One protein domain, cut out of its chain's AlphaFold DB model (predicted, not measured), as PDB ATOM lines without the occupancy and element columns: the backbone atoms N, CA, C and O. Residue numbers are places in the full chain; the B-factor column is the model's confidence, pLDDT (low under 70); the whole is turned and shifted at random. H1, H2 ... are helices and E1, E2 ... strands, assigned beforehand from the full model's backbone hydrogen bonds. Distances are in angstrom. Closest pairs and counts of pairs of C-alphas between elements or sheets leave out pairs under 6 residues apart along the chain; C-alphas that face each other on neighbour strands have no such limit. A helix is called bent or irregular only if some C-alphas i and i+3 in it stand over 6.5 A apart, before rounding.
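What this domain is: This is residues 4 to 107 of the 111 residues of an uncharacterized protein of Achromatium sp. WMS3 (UniProt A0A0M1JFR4). A strongly twisted sheet of five strands is folded over and curled round the short helix H1, with its two edge strands E1 and E4 meeting near one end. The long helix H4 leads away from the sheet directly after E5, and H3 packs across H4; H2 lies near H1, off the sheet. The printed part has 104 residues, with four named helices and five named strands in the order E1 E2 E3 H1 H2 H3 E4 E5 H4. The sheet's order is E1 E2 E3 E5 E4, all antiparallel, and the class is mixed, helices and strands. The whole is compact, with a radius of gyration of the C-alphas of 13.9 A and spans of 42 by 30 by 25 A.

Where its parts are: E1, residues 4 to 13, begins with C-alpha 4 at (166.761, 243.438, 175.594), bends by 50 degrees at residue 7 and is 23.7 A long. E2, residues 16 to 23, is 22.2 A long, and E3 is residues 28 to 31. H1 is residues 32 to 39, H2 residues 43 to 51 and H3 residues 55 to 60. H3 is irregular, but only just: C-alphas 56 and 59 are 7.0 A apart. E4, residues 69 to 74, begins with C-alpha 69 at (167.750, 252.675, 165.603), and E5, residues 85 to 90, is 15.8 A long. H4, residues 91 to 105, is 21.1 A long and ends with C-alpha 105 at (150.789, 251.881, 146.833).

How they stand to each other: E1 E2 E3 form a meander, each strand the antiparallel neighbour of the one before. E1 and E2 are a hairpin, with N 8 and O 20 at 2.9 A. E2 and E3 are a hairpin too, with N 21 and O 29 at 2.8 A. E3 and E5 have N 30 and O 89 at 2.8 A, and the hairpin E4 and E5 has N 70 and O 88 at 2.8 A. This is a folded sheet, bent back on itself into two leaves: E1 E2 face E5 E4, with E3 as the hinge. The closest C-alphas of the edge strands E1 and E4 are those of Ala 4 and Val 74, 4.7 A apart. The sheet curls round H1; the closest C-alphas of E2 and H1 are those of Cys 18 and Gly 34, at 4.2 A. H4 only grazes the sheet, with residues 91 to 94. H1 and H4 are close but not clearly touching, with the closest C-alphas, of Val 35 and Val 94, at 7.3 A. H2 is not on the sheet and is close to H1 but not clearly touching, with the closest C-alphas, of Ile 36 and Ser 43, at 6.7 A. H3 and H4 touch at the C-alphas of Phe 60 and Ala 100, 4.9 A apart, at a steep tilt of 68 degrees, only just short of about perpendicular. Every O i to N i+4 pair is within hydrogen-bond range in H1, H2 and H4; H3 has 0 of 2, and 2 of 3 O i to N i+3 pairs.

The domain as a whole: The two C-alphas farthest apart are those of Gly 83 and Gly 107, at 43.7 A. The printed part has no cut, and no link is long. The mean pLDDT of the printed part is 90.7; residues 12 to 16 and residue 107 are under 70.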
ATOM      1  N   ALA A   4     167.769 244.312 176.188       95.56
ATOM      2  CA  ALA A   4     166.761 243.438 175.594       95.56
ATOM      3  C   ALA A   4     166.602 242.183 176.468       95.56
ATOM      4  O   ALA A   4     167.507 241.340 176.530       95.56
ATOM      5  N   LEU A   5     165.485 242.107 177.195       95.25
ATOM      6  CA  LEU A   5     165.225 241.096 178.225       95.25
ATOM      7  C   LEU A   5     164.577 239.839 177.649       95.25
ATOM      8  O   LEU A   5     164.960 238.725 178.008       95.25
ATOM      9  N   HIS A   6     163.637 240.023 176.724       95.38
ATOM     10  CA  HIS A   6     162.929 238.933 176.063       95.38
ATOM     11  C   HIS A   6     163.306 238.877 174.588       95.38
ATOM     12  O   HIS A   6     163.632 239.897 173.986       95.38
ATOM     13  N   TYR A   7     163.270 237.668 174.038       95.69
ATOM     14  CA  TYR A   7     163.552 237.368 172.643       95.69
ATOM     15  C   TYR A   7     162.475 236.427 172.120       95.69
ATOM     16  O   TYR A   7     162.074 235.497 172.828       95.69
ATOM     17  N   GLY A   8     162.049 236.660 170.888       92.12
ATOM     18  CA  GLY A   8     161.139 235.799 170.157       92.12
ATOM     19  C   GLY A   8     161.400 235.876 168.659       92.12
ATOM     20  O   GLY A   8     162.142 236.731 168.179       92.12
ATOM     21  N   ILE A   9     160.758 234.970 167.933       89.62
ATOM     22  CA  ILE A   9     160.665 235.017 166.479       89.62
ATOM     23  C   ILE A   9     159.189 235.201 166.164       89.62
ATOM     24  O   ILE A   9     158.359 234.433 166.652       89.62
ATOM     25  N   LEU A  10     158.873 236.231 165.392       82.56
ATOM     26  CA  LEU A  10     157.522 236.540 164.962       82.56
ATOM     27  C   LEU A  10     157.380 236.144 163.492       82.56
ATOM     28  O   LEU A  10     158.164 236.582 162.655       82.56
ATOM     29  N   GLU A  11     156.405 235.293 163.189       77.00
ATOM     30  CA  GLU A  11     156.049 234.947 161.813       77.00
ATOM     31  C   GLU A  11     154.908 235.866 161.376       77.00
ATOM     32  O   GLU A  11     153.757 235.674 161.760       77.00
ATOM     33  N   GLN A  12     155.255 236.937 160.662       66.12
ATOM     34  CA  GLN A  12     154.303 237.989 160.279       66.12
ATOM     35  C   GLN A  12     153.749 237.783 158.860       66.12
ATOM     36  O   GLN A  12     152.627 238.184 158.564       66.12
ATOM     37  N   ILE A  13     154.519 237.098 158.010       63.94
ATOM     38  CA  ILE A  13     154.137 236.581 156.691       63.94
ATOM     39  C   ILE A  13     154.582 235.112 156.612       63.94
ATOM     40  O   ILE A  13     155.584 234.776 157.248       63.94
ATOM     41  N   PRO A  14     153.896 234.229 155.859       61.03
ATOM     42  CA  PRO A  14     154.315 232.834 155.726       61.03
ATOM     43  C   PRO A  14     155.785 232.731 155.300       61.03
ATOM     44  O   PRO A  14     156.162 233.221 154.237       61.03
ATOM     45  N   GLY A  15     156.623 232.129 156.148       60.84
ATOM     46  CA  GLY A  15     158.064 231.988 155.900       60.84
ATOM     47  C   GLY A  15     158.938 233.198 156.266       60.84
ATOM     48  O   GLY A  15     160.161 233.056 156.295       60.84
ATOM     49  N   GLY A  16     158.359 234.353 156.608       67.62
ATOM     50  CA  GLY A  16     159.091 235.530 157.086       67.62
ATOM     51  C   GLY A  16     159.280 235.488 158.598       67.62
ATOM     52  O   GLY A  16     158.367 235.821 159.355       67.62
ATOM     53  N   LYS A  17     160.467 235.069 159.046       79.88
ATOM     54  CA  LYS A  17     160.838 235.021 160.466       79.88
ATOM     55  C   LYS A  17     161.475 236.341 160.881       79.88
ATOM     56  O   LYS A  17     162.608 236.614 160.522       79.88
ATOM     57  N   CYS A  18     160.773 237.126 161.686       85.62
ATOM     58  CA  CYS A  18     161.280 238.382 162.217       85.62
ATOM     59  C   CYS A  18     161.817 238.189 163.643       85.62
ATOM     60  O   CYS A  18     161.083 237.772 164.541       85.62
ATOM     61  N   GLU A  19     163.092 238.496 163.880       89.44
ATOM     62  CA  GLU A  19     163.647 238.509 165.235       89.44
ATOM     63  C   GLU A  19     163.142 239.723 166.027       89.44
ATOM     64  O   GLU A  19     163.411 240.880 165.682       89.44
ATOM     65  N   VAL A  20     162.473 239.455 167.146       93.50
ATOM     66  CA  VAL A  20     161.869 240.479 168.002       93.50
ATOM     67  C   VAL A  20     162.395 240.404 169.428       93.50
ATOM     68  O   VAL A  20     162.746 239.340 169.943       93.50
ATOM     69  N   TYR A  21     162.421 241.556 170.091       96.19
ATOM     70  CA  TYR A  21     162.833 241.685 171.480       96.19
ATOM     71  C   TYR A  21     161.868 242.582 172.253       96.19
ATOM     72  O   TYR A  21     161.244 243.483 171.693       96.19
ATOM     73  N   VAL A  22     161.806 242.374 173.567       96.69
ATOM     74  CA  VAL A  22     161.182 243.324 174.498       96.69
ATOM     75  C   VAL A  22     162.271 243.897 175.391       96.69
ATOM     76  O   VAL A  22     163.073 243.155 175.978       96.69
ATOM     77  N   LEU A  23     162.334 245.226 175.437       96.94
ATOM     78  CA  LEU A  23     163.303 245.964 176.234       96.94
ATOM     79  C   LEU A  23     162.902 246.029 177.716       96.94
ATOM     80  O   LEU A  23     161.786 245.689 178.096       96.94
ATOM     81  N   ASP A  24     163.827 246.495 178.550       95.88
ATOM     82  CA  ASP A  24     163.643 246.728 179.988       95.88
ATOM     83  C   ASP A  24     162.561 247.762 180.343       95.88
ATOM     84  O   ASP A  24     162.042 247.735 181.455       95.88
ATOM     85  N   ASP A  25     162.184 248.629 179.403       95.50
ATOM     86  CA  ASP A  25     161.070 249.577 179.521       95.50
ATOM     87  C   ASP A  25     159.760 249.065 178.886       95.50
ATOM     88  O   ASP A  25     158.861 249.854 178.601       95.50
ATOM     89  N   ASN A  26     159.654 247.754 178.643       95.00
ATOM     90  CA  ASN A  26     158.546 247.093 177.945       95.00
ATOM     91  C   ASN A  26     158.337 247.550 176.488       95.00
ATOM     92  O   ASN A  26     157.310 247.241 175.885       95.00
ATOM     93  N   THR A  27     159.299 248.250 175.878       96.69
ATOM     94  CA  THR A  27     159.222 248.583 174.450       96.69
ATOM     95  C   THR A  27     159.479 247.340 173.597       96.69
ATOM     96  O   THR A  27     160.551 246.735 173.688       96.69
ATOM     97  N   SER A  28     158.542 247.010 172.708       95.88
ATOM     98  CA  SER A  28     158.731 246.001 171.658       95.88
ATOM     99  C   SER A  28     159.564 246.554 170.503       95.88
ATOM    100  O   SER A  28     159.304 247.649 169.986       95.88
ATOM    101  N   VAL A  29     160.571 245.792 170.087       96.69
ATOM    102  CA  VAL A  29     161.520 246.183 169.042       96.69
ATOM    103  C   VAL A  29     161.860 245.009 168.124       96.69
ATOM    104  O   VAL A  29     161.799 243.852 168.535       96.69
ATOM    105  N   LEU A  30     162.256 245.318 166.895       95.44
ATOM    106  CA  LEU A  30     162.768 244.373 165.904       95.44
ATOM    107  C   LEU A  30     164.288 244.522 165.811       95.44
ATOM    108  O   LEU A  30     164.800 245.640 165.947       95.44
ATOM    109  N   SER A  31     165.015 243.428 165.564       94.56
ATOM    110  CA  SER A  31     166.422 243.544 165.148       94.56
ATOM    111  C   SER A  31     166.525 244.186 163.767       94.56
ATOM    112  O   SER A  31     165.551 244.250 163.023       94.56
ATOM    113  N   GLU A  32     167.717 244.659 163.406       94.31
ATOM    114  CA  GLU A  32     167.979 245.140 162.047       94.31
ATOM    115  C   GLU A  32     167.634 244.091 160.983       94.31
ATOM    116  O   GLU A  32     166.909 244.403 160.041       94.31
ATOM    117  N   GLN A  33     168.055 242.841 161.197       90.31
ATOM    118  CA  GLN A  33     167.697 241.728 160.320       90.31
ATOM    119  C   GLN A  33     166.183 241.494 160.303       90.31
ATOM    120  O   GLN A  33     165.600 241.341 159.239       90.31
ATOM    121  N   GLY A  34     165.522 241.568 161.462       90.88
ATOM    122  CA  GLY A  34     164.069 241.449 161.548       90.88
ATOM    123  C   GLY A  34     163.322 242.510 160.733       90.88
ATOM    124  O   GLY A  34     162.284 242.201 160.157       90.88
ATOM    125  N   VAL A  35     163.837 243.742 160.642       92.38
ATOM    126  CA  VAL A  35     163.250 244.795 159.792       92.38
ATOM    127  C   VAL A  35     163.488 244.521 158.308       92.38
ATOM    128  O   VAL A  35     162.568 244.687 157.514       92.38
ATOM    129  N   ILE A  36     164.701 244.103 157.944       91.25
ATOM    130  CA  ILE A  36     165.078 243.716 156.575       91.25
ATOM    131  C   ILE A  36     164.154 242.601 156.076       91.25
ATOM    132  O   ILE A  36     163.507 242.757 155.041       91.25
ATOM    133  N   ASP A  37     164.013 241.534 156.865       88.75
ATOM    134  CA  ASP A  37     163.179 240.377 156.535       88.75
ATOM    135  C   ASP A  37     161.693 240.749 156.455       88.75
ATOM    136  O   ASP A  37     160.984 240.295 155.559       88.75
ATOM    137  N   LEU A  38     161.214 241.602 157.369       87.62
ATOM    138  CA  LEU A  38     159.814 242.025 157.406       87.62
ATOM    139  C   LEU A  38     159.435 242.920 156.221       87.62
ATOM    140  O   LEU A  38     158.347 242.783 155.664       87.62
ATOM    141  N   LEU A  39     160.305 243.862 155.859       86.94
ATOM    142  CA  LEU A  39     160.049 244.793 154.762       86.94
ATOM    143  C   LEU A  39     160.421 244.205 153.393       86.94
ATOM    144  O   LEU A  39     160.053 244.789 152.376       86.94
ATOM    145  N   GLY A  40     161.136 243.075 153.356       87.75
ATOM    146  CA  GLY A  40     161.633 242.478 152.116       87.75
ATOM    147  C   GLY A  40     162.641 243.377 151.398       87.75
ATOM    148  O   GLY A  40     162.631 243.451 150.170       87.75
ATOM    149  N   ILE A  41     163.468 244.093 152.164       90.06
ATOM    150  CA  ILE A  41     164.472 245.046 151.667       90.06
ATOM    151  C   ILE A  41     165.884 244.569 152.009       90.06
ATOM    152  O   ILE A  41     166.042 243.629 152.776       90.06
ATOM    153  N   ASP A  42     166.914 245.234 151.493       94.06
ATOM    154  CA  ASP A  42     168.310 245.012 151.893       94.06
ATOM    155  C   ASP A  42     168.830 246.064 152.904       94.06
ATOM    156  O   ASP A  42     168.172 247.063 153.221       94.06
ATOM    157  N   SER A  43     170.044 245.855 153.428       92.31
ATOM    158  CA  SER A  43     170.662 246.758 154.412       92.31
ATOM    159  C   SER A  43     170.921 248.175 153.879       92.31
ATOM    160  O   SER A  43     170.884 249.132 154.656       92.31
ATOM    161  N   LEU A  44     171.183 248.338 152.576       94.06
ATOM    162  CA  LEU A  44     171.386 249.655 151.957       94.06
ATOM    163  C   LEU A  44     170.058 250.402 151.839       94.06
ATOM    164  O   LEU A  44     169.998 251.599 152.119       94.06
ATOM    165  N   GLN A  45     168.986 249.700 151.487       93.38
ATOM    166  CA  GLN A  45     167.631 250.243 151.456       93.38
ATOM    167  C   GLN A  45     167.161 250.650 152.858       93.38
ATOM    168  O   GLN A  45     166.620 251.744 153.029       93.38
ATOM    169  N   LEU A  46     167.442 249.843 153.887       93.94
ATOM    170  CA  LEU A  46     167.166 250.227 155.274       93.94
ATOM    171  C   LEU A  46     167.963 251.473 155.691       93.94
ATOM    172  O   LEU A  46     167.421 252.379 156.328       93.94
ATOM    173  N   LEU A  47     169.240 251.562 155.308       93.06
ATOM    174  CA  LEU A  47     170.059 252.753 155.551       93.06
ATOM    175  C   LEU A  47     169.502 253.996 154.838       93.06
ATOM    176  O   LEU A  47     169.483 255.084 155.422       93.06
ATOM    177  N   ALA A  48     169.014 253.835 153.608       91.88
ATOM    178  CA  ALA A  48     168.368 254.905 152.862       91.88
ATOM    179  C   ALA A  48     167.117 255.407 153.596       91.88
ATOM    180  O   ALA A  48     167.013 256.608 153.832       91.88
ATOM    181  N   LEU A  49     166.247 254.510 154.076       90.62
ATOM    182  CA  LEU A  49     165.032 254.858 154.831       90.62
ATOM    183  C   LEU A  49     165.306 255.614 156.140       90.62
ATOM    184  O   LEU A  49     164.489 256.427 156.573       90.62
ATOM    185  N   LYS A  50     166.460 255.378 156.774       89.38
ATOM    186  CA  LYS A  50     166.897 256.130 157.967       89.38
ATOM    187  C   LYS A  50     167.283 257.573 157.648       89.38
ATOM    188  O   LYS A  50     167.232 258.425 158.531       89.38
ATOM    189  N   THR A  51     167.703 257.826 156.411       87.94
ATOM    190  CA  THR A  51     168.255 259.113 155.970       87.94
ATOM    191  C   THR A  51     167.218 259.935 155.213       87.94
ATOM    192  O   THR A  51     167.139 261.150 155.378       87.94
ATOM    193  N   PHE A  52     166.413 259.272 154.388       87.56
ATOM    194  CA  PHE A  52     165.447 259.888 153.501       87.56
ATOM    195  C   PHE A  52     164.196 259.018 153.386       87.56
ATOM    196  O   PHE A  52     164.261 257.846 153.018       87.56
ATOM    197  N   LEU A  53     163.045 259.623 153.667       89.44
ATOM    198  CA  LEU A  53     161.746 259.002 153.444       89.44
ATOM    199  C   LEU A  53     161.209 259.453 152.083       89.44
ATOM    200  O   LEU A  53     161.205 260.660 151.819       89.44
ATOM    201  N   PRO A  54     160.728 258.525 151.235       88.69
ATOM    202  CA  PRO A  54     160.043 258.887 150.002       88.69
ATOM    203  C   PRO A  54     158.900 259.868 150.281       88.69
ATOM    204  O   PRO A  54     158.137 259.700 151.239       88.69
ATOM    205  N   LYS A  55     158.784 260.909 149.449       90.38
ATOM    206  CA  LYS A  55     157.810 261.997 149.647       90.38
ATOM    207  C   LYS A  55     156.373 261.483 149.624       90.38
ATOM    208  O   LYS A  55     155.513 262.029 150.305       90.38
ATOM    209  N   GLU A  56     156.149 260.409 148.881       91.06
ATOM    210  CA  GLU A  56     154.887 259.698 148.710       91.06
ATOM    211  C   GLU A  56     154.379 259.091 150.026       91.06
ATOM    212  O   GLU A  56     153.175 258.925 150.199       91.06
ATOM    213  N   LEU A  57     155.275 258.787 150.974       92.00
ATOM    214  CA  LEU A  57     154.905 258.220 152.274       92.00
ATOM    215  C   LEU A  57     154.546 259.287 153.307       92.00
ATOM    216  O   LEU A  57     153.811 258.998 154.249       92.00
ATOM    217  N   LEU A  58     155.061 260.513 153.150       91.31
ATOM    218  CA  LEU A  58     154.931 261.580 154.146       91.31
ATOM    219  C   LEU A  58     153.479 261.869 154.565       91.31
ATOM    220  O   LEU A  58     153.266 262.040 155.765       91.31
ATOM    221  N   PRO A  59     152.471 261.875 153.664       93.19
ATOM    222  CA  PRO A  59     151.076 262.097 154.057       93.19
ATOM    223  C   PRO A  59     150.499 261.027 154.994       93.19
ATOM    224  O   PRO A  59     149.496 261.276 155.660       93.19
ATOM    225  N   PHE A  60     151.100 259.836 155.033       94.25
ATOM    226  CA  PHE A  60     150.613 258.689 155.803       94.25
ATOM    227  C   PHE A  60     151.444 258.405 157.059       94.25
ATOM    228  O   PHE A  60     151.112 257.500 157.823       94.25
ATOM    229  N   LEU A  61     152.521 259.163 157.273       93.81
ATOM    230  CA  LEU A  61     153.407 259.022 158.420       93.81
ATOM    231  C   LEU A  61     153.085 260.066 159.501       93.81
ATOM    232  O   LEU A  61     152.601 261.157 159.193       93.81
ATOM    233  N   PRO A  62     153.384 259.776 160.781       91.44
ATOM    234  CA  PRO A  62     153.314 260.778 161.835       91.44
ATOM    235  C   PRO A  62     154.149 262.032 161.505       91.44
ATOM    236  O   PRO A  62     155.207 261.922 160.876       91.44
ATOM    237  N   PRO A  63     153.749 263.226 161.982       88.56
ATOM    238  CA  PRO A  63     154.567 264.424 161.839       88.56
ATOM    239  C   PRO A  63     155.981 264.206 162.391       88.56
ATOM    240  O   PRO A  63     156.149 263.680 163.492       88.56
ATOM    241  N   ASN A  64     156.998 264.635 161.638       88.00
ATOM    242  CA  ASN A  64     158.417 264.466 161.984       88.00
ATOM    243  C   ASN A  64     158.858 263.000 162.171       88.00
ATOM    244  O   ASN A  64     159.806 262.732 162.915       88.00
ATOM    245  N   PHE A  65     158.178 262.050 161.521       92.69
ATOM    246  CA  PHE A  65     158.556 260.642 161.569       92.69
ATOM    247  C   PHE A  65     160.002 260.431 161.102       92.69
ATOM    248  O   PHE A  65     160.445 260.984 160.095       92.69
ATOM    249  N   GLN A  66     160.739 259.613 161.852       90.94
ATOM    250  CA  GLN A  66     162.097 259.184 161.533       90.94
ATOM    251  C   GLN A  66     162.268 257.743 162.003       90.94
ATOM    252  O   GLN A  66     162.000 257.436 163.167       90.94
ATOM    253  N   LEU A  67     162.783 256.877 161.132       94.06
ATOM    254  CA  LEU A  67     163.126 255.511 161.508       94.06
ATOM    255  C   LEU A  67     164.451 255.512 162.287       94.06
ATOM    256  O   LEU A  67     165.535 255.543 161.706       94.06
ATOM    257  N   LYS A  68     164.374 255.513 163.622       93.56
ATOM    258  CA  LYS A  68     165.556 255.568 164.499       93.56
ATOM    259  C   LYS A  68     165.915 254.197 165.051       93.56
ATOM    260  O   LYS A  68     165.085 253.534 165.671       93.56
ATOM    261  N   SER A  69     167.185 253.829 164.908       95.19
ATOM    262  CA  SER A  69     167.750 252.675 165.603       95.19
ATOM    263  C   SER A  69     168.173 253.039 167.025       95.19
ATOM    264  O   SER A  69     168.667 254.136 167.290       95.19
ATOM    265  N   ILE A  70     168.026 252.088 167.941       95.38
ATOM    266  CA  ILE A  70     168.495 252.171 169.322       95.38
ATOM    267  C   ILE A  70     169.560 251.094 169.508       95.38
ATOM    268  O   ILE A  70     169.326 249.938 169.171       95.38
ATOM    269  N   LEU A  71     170.715 251.449 170.070       96.94
ATOM    270  CA  LEU A  71     171.716 250.456 170.448       96.94
ATOM    271  C   LEU A  71     171.355 249.852 171.814       96.94
ATOM    272  O   LEU A  71     171.280 250.570 172.818       96.94
ATOM    273  N   VAL A  72     171.150 248.537 171.864       97.12
ATOM    274  CA  VAL A  72     170.747 247.815 173.084       97.12
ATOM    275  C   VAL A  72     171.682 246.651 173.373       97.12
ATOM    276  O   VAL A  72     172.220 246.043 172.452       97.12
ATOM    277  N   LYS A  73     171.877 246.319 174.655       97.94
ATOM    278  CA  LYS A  73     172.599 245.102 175.057       97.94
ATOM    279  C   LYS A  73     171.618 243.950 175.208       97.94
ATOM    280  O   LYS A  73     170.671 244.045 175.986       97.94
ATOM    281  N   VAL A  74     171.871 242.844 174.522       97.12
ATOM    282  CA  VAL A  74     171.003 241.671 174.591       97.12
ATOM    283  C   VAL A  74     171.327 240.845 175.826       97.12
ATOM    284  O   VAL A  74     172.445 240.360 175.998       97.12
ATOM    285  N   THR A  75     170.333 240.672 176.693       96.88
ATOM    286  CA  THR A  75     170.418 239.820 177.888       96.88
ATOM    287  C   THR A  75     169.507 238.597 177.810       96.88
ATOM    288  O   THR A  75     169.677 237.669 178.599       96.88
ATOM    289  N   ALA A  76     168.584 238.568 176.846       95.56
ATOM    290  CA  ALA A  76     167.682 237.452 176.601       95.56
ATOM    291  C   ALA A  76     168.456 236.140 176.388       95.56
ATOM    292  O   ALA A  76     169.262 236.012 175.467       95.56
ATOM    293  N   ALA A  77     168.207 235.147 177.246       93.25
ATOM    294  CA  ALA A  77     169.023 233.934 177.307       93.25
ATOM    295  C   ALA A  77     168.943 233.057 176.046       93.25
ATOM    296  O   ALA A  77     169.917 232.388 175.725       93.25
ATOM    297  N   LYS A  78     167.795 233.071 175.359       92.25
ATOM    298  CA  LYS A  78     167.511 232.258 174.163       92.25
ATOM    299  C   LYS A  78     167.896 232.942 172.846       92.25
ATOM    300  O   LYS A  78     167.718 232.353 171.788       92.25
ATOM    301  N   SER A  79     168.372 234.183 172.906       92.81
ATOM    302  CA  SER A  79     168.748 234.939 171.716       92.81
ATOM    303  C   SER A  79     170.115 234.488 171.195       92.81
ATOM    304  O   SER A  79     171.052 234.431 171.996       92.81
ATOM    305  N   PRO A  80     170.295 234.301 169.875       92.12
ATOM    306  CA  PRO A  80     171.619 234.070 169.288       92.12
ATOM    307  C   PRO A  80     172.571 235.251 169.549       92.12
ATOM    308  O   PRO A  80     173.770 235.072 169.725       92.12
ATOM    309  N   ASN A  81     172.023 236.461 169.688       94.12
ATOM    310  CA  ASN A  81     172.769 237.686 169.977       94.12
ATOM    311  C   ASN A  81     173.085 237.919 171.467       94.12
ATOM    312  O   ASN A  81     173.482 239.023 171.837       94.12
ATOM    313  N   LYS A  82     172.870 236.940 172.360       96.31
ATOM    314  CA  LYS A  82     173.064 237.125 173.809       96.31
ATOM    315  C   LYS A  82     174.471 237.651 174.122       96.31
ATOM    316  O   LYS A  82     175.470 237.065 173.731       96.31
ATOM    317  N   GLY A  83     174.541 238.739 174.888       95.75
ATOM    318  CA  GLY A  83     175.790 239.397 175.279       95.75
ATOM    319  C   GLY A  83     176.241 240.502 174.320       95.75
ATOM    320  O   GLY A  83     176.923 241.429 174.766       95.75
ATOM    321  N   ASN A  84     175.794 240.468 173.060       96.50
ATOM    322  CA  ASN A  84     176.141 241.459 172.046       96.50
ATOM    323  C   ASN A  84     175.347 242.760 172.223       96.50
ATOM    324  O   ASN A  84     174.310 242.820 172.897       96.50
ATOM    325  N   LYS A  85     175.856 243.824 171.595       97.19
ATOM    326  CA  LYS A  85     175.111 245.065 171.375       97.19
ATOM    327  C   LYS A  85     174.585 245.056 169.947       97.19
ATOM    328  O   LYS A  85     175.375 244.859 169.032       97.19
ATOM    329  N   ILE A  86     173.289 245.279 169.772       96.12
ATOM    330  CA  ILE A  86     172.649 245.285 168.452       96.12
ATOM    331  C   ILE A  86     171.843 246.568 168.256       96.12
ATOM    332  O   ILE A  86     171.371 247.166 169.229       96.12
ATOM    333  N   ASN A  87     171.694 246.982 166.999       96.12
ATOM    334  CA  ASN A  87     170.734 248.009 166.617       96.12
ATOM    335  C   ASN A  87     169.341 247.384 166.545       96.12
ATOM    336  O   ASN A  87     169.154 246.336 165.926       96.12
ATOM    337  N   VAL A  88     168.374 248.041 167.178       96.44
ATOM    338  CA  VAL A  88     166.964 247.644 167.139       96.44
ATOM    339  C   VAL A  88     166.080 248.818 166.752       96.44
ATOM    340  O   VAL A  88     166.421 249.973 167.013       96.44
ATOM    341  N   TYR A  89     164.927 248.520 166.170       96.44
ATOM    342  CA  TYR A  89     163.949 249.495 165.699       96.44
ATOM    343  C   TYR A  89     162.636 249.272 166.441       96.44
ATOM    344  O   TYR A  89     162.237 248.130 166.664       96.44
ATOM    345  N   LYS A  90     161.958 250.340 166.873       96.06
ATOM    346  CA  LYS A  90     160.678 250.181 167.577       96.06
ATOM    347  C   LYS A  90     159.652 249.564 166.637       96.06
ATOM    348  O   LYS A  90     159.485 250.061 165.526       96.06
ATOM    349  N   ALA A  91     158.927 248.554 167.117       94.38
ATOM    350  CA  ALA A  91     157.905 247.874 166.325       94.38
ATOM    351  C   ALA A  91     156.897 248.858 165.727       94.38
ATOM    352  O   ALA A  91     156.718 248.888 164.517       94.38
ATOM    353  N   LYS A  92     156.388 249.777 166.551       93.81
ATOM    354  CA  LYS A  92     155.458 250.825 166.116       93.81
ATOM    355  C   LYS A  92     155.976 251.716 164.977       93.81
ATOM    356  O   LYS A  92     155.181 252.200 164.181       93.81
ATOM    357  N   ASP A  93     157.286 251.970 164.913       95.31
ATOM    358  CA  ASP A  93     157.852 252.846 163.884       95.31
ATOM    359  C   ASP A  93     157.953 252.068 162.560       95.31
ATOM    360  O   ASP A  93     157.636 252.598 161.499       95.31
ATOM    361  N   VAL A  94     158.314 250.782 162.627       93.56
ATOM    362  CA  VAL A  94     158.336 249.876 161.466       93.56
ATOM    363  C   VAL A  94     156.917 249.620 160.942       93.56
ATOM    364  O   VAL A  94     156.683 249.714 159.741       93.56
ATOM    365  N   GLU A  95     155.949 249.385 161.827       92.06
ATOM    366  CA  GLU A  95     154.529 249.223 161.482       92.06
ATOM    367  C   GLU A  95     153.952 250.477 160.813       92.06
ATOM    368  O   GLU A  95     153.246 250.369 159.811       92.06
ATOM    369  N   ALA A  96     154.280 251.671 161.318       93.88
ATOM    370  CA  ALA A  96     153.867 252.926 160.692       93.88
ATOM    371  C   ALA A  96     154.419 253.054 159.263       93.88
ATOM    372  O   ALA A  96     153.699 253.486 158.362       93.88
ATOM    373  N   LEU A  97     155.668 252.632 159.040       93.06
ATOM    374  CA  LEU A  97     156.269 252.615 157.710       93.06
ATOM    375  C   LEU A  97     155.558 251.622 156.781       93.06
ATOM    376  O   LEU A  97     155.188 251.995 155.668       93.06
ATOM    377  N   MET A  98     155.303 250.395 157.243       91.12
ATOM    378  CA  MET A  98     154.538 249.397 156.484       91.12
ATOM    379  C   MET A  98     153.152 249.924 156.100       91.12
ATOM    380  O   MET A  98     152.738 249.811 154.947       91.12
ATOM    381  N   PHE A  99     152.447 250.540 157.051       91.19
ATOM    382  CA  PHE A  99     151.130 251.118 156.814       91.19
ATOM    383  C   PHE A  99     151.178 252.260 155.794       91.19
ATOM    384  O   PHE A  99     150.316 252.333 154.917       91.19
ATOM    385  N   ALA A 100     152.196 253.123 155.859       93.19
ATOM    386  CA  ALA A 100     152.387 254.192 154.887       93.19
ATOM    387  C   ALA A 100     152.607 253.643 153.470       93.19
ATOM    388  O   ALA A 100     151.966 254.117 152.532       93.19
ATOM    389  N   TYR A 101     153.435 252.604 153.310       90.38
ATOM    390  CA  TYR A 101     153.621 251.926 152.022       90.38
ATOM    391  C   TYR A 101     152.322 251.298 151.509       90.38
ATOM    392  O   TYR A 101     151.952 251.494 150.351       90.38
ATOM    393  N   ALA A 102     151.592 250.591 152.376       90.44
ATOM    394  CA  ALA A 102     150.308 249.993 152.025       90.44
ATOM    395  C   ALA A 102     149.275 251.050 151.601       90.44
ATOM    396  O   ALA A 102     148.510 250.826 150.669       90.44
ATOM    397  N   ARG A 103     149.258 252.228 152.235       90.62
ATOM    398  CA  ARG A 103     148.364 253.334 151.859       90.62
ATOM    399  C   ARG A 103     148.769 254.015 150.557       90.62
ATOM    400  O   ARG A 103     147.894 254.303 149.746       90.62
ATOM    401  N   ALA A 104     150.062 254.254 150.355       90.31
ATOM    402  CA  ALA A 104     150.569 254.935 149.169       90.31
ATOM    403  C   ALA A 104     150.440 254.080 147.897       90.31
ATOM    404  O   ALA A 104     150.124 254.610 146.834       90.31
ATOM    405  N   PHE A 105     150.654 252.762 148.002       84.50
ATOM    406  CA  PHE A 105     150.789 251.881 146.833       84.50
ATOM    407  C   PHE A 105     149.832 250.683 146.818       84.50
ATOM    408  O   PHE A 105     149.640 250.071 145.771       84.50
ATOM    409  N   GLY A 106     149.194 250.350 147.943       73.50
ATOM    410  CA  GLY A 106     148.323 249.175 148.080       73.50
ATOM    411  C   GLY A 106     146.927 249.321 147.468       73.50
ATOM    412  O   GLY A 106     146.090 248.449 147.671       73.50
ATOM    413  N   GLY A 107     146.659 250.393 146.717       61.72
ATOM    414  CA  GLY A 107     145.474 250.481 145.868       61.72
ATOM    415  C   GLY A 107     144.139 250.416 146.613       61.72
ATOM    416  O   GLY A 107     143.276 249.627 146.243       61.72
TER     417      GLY A 107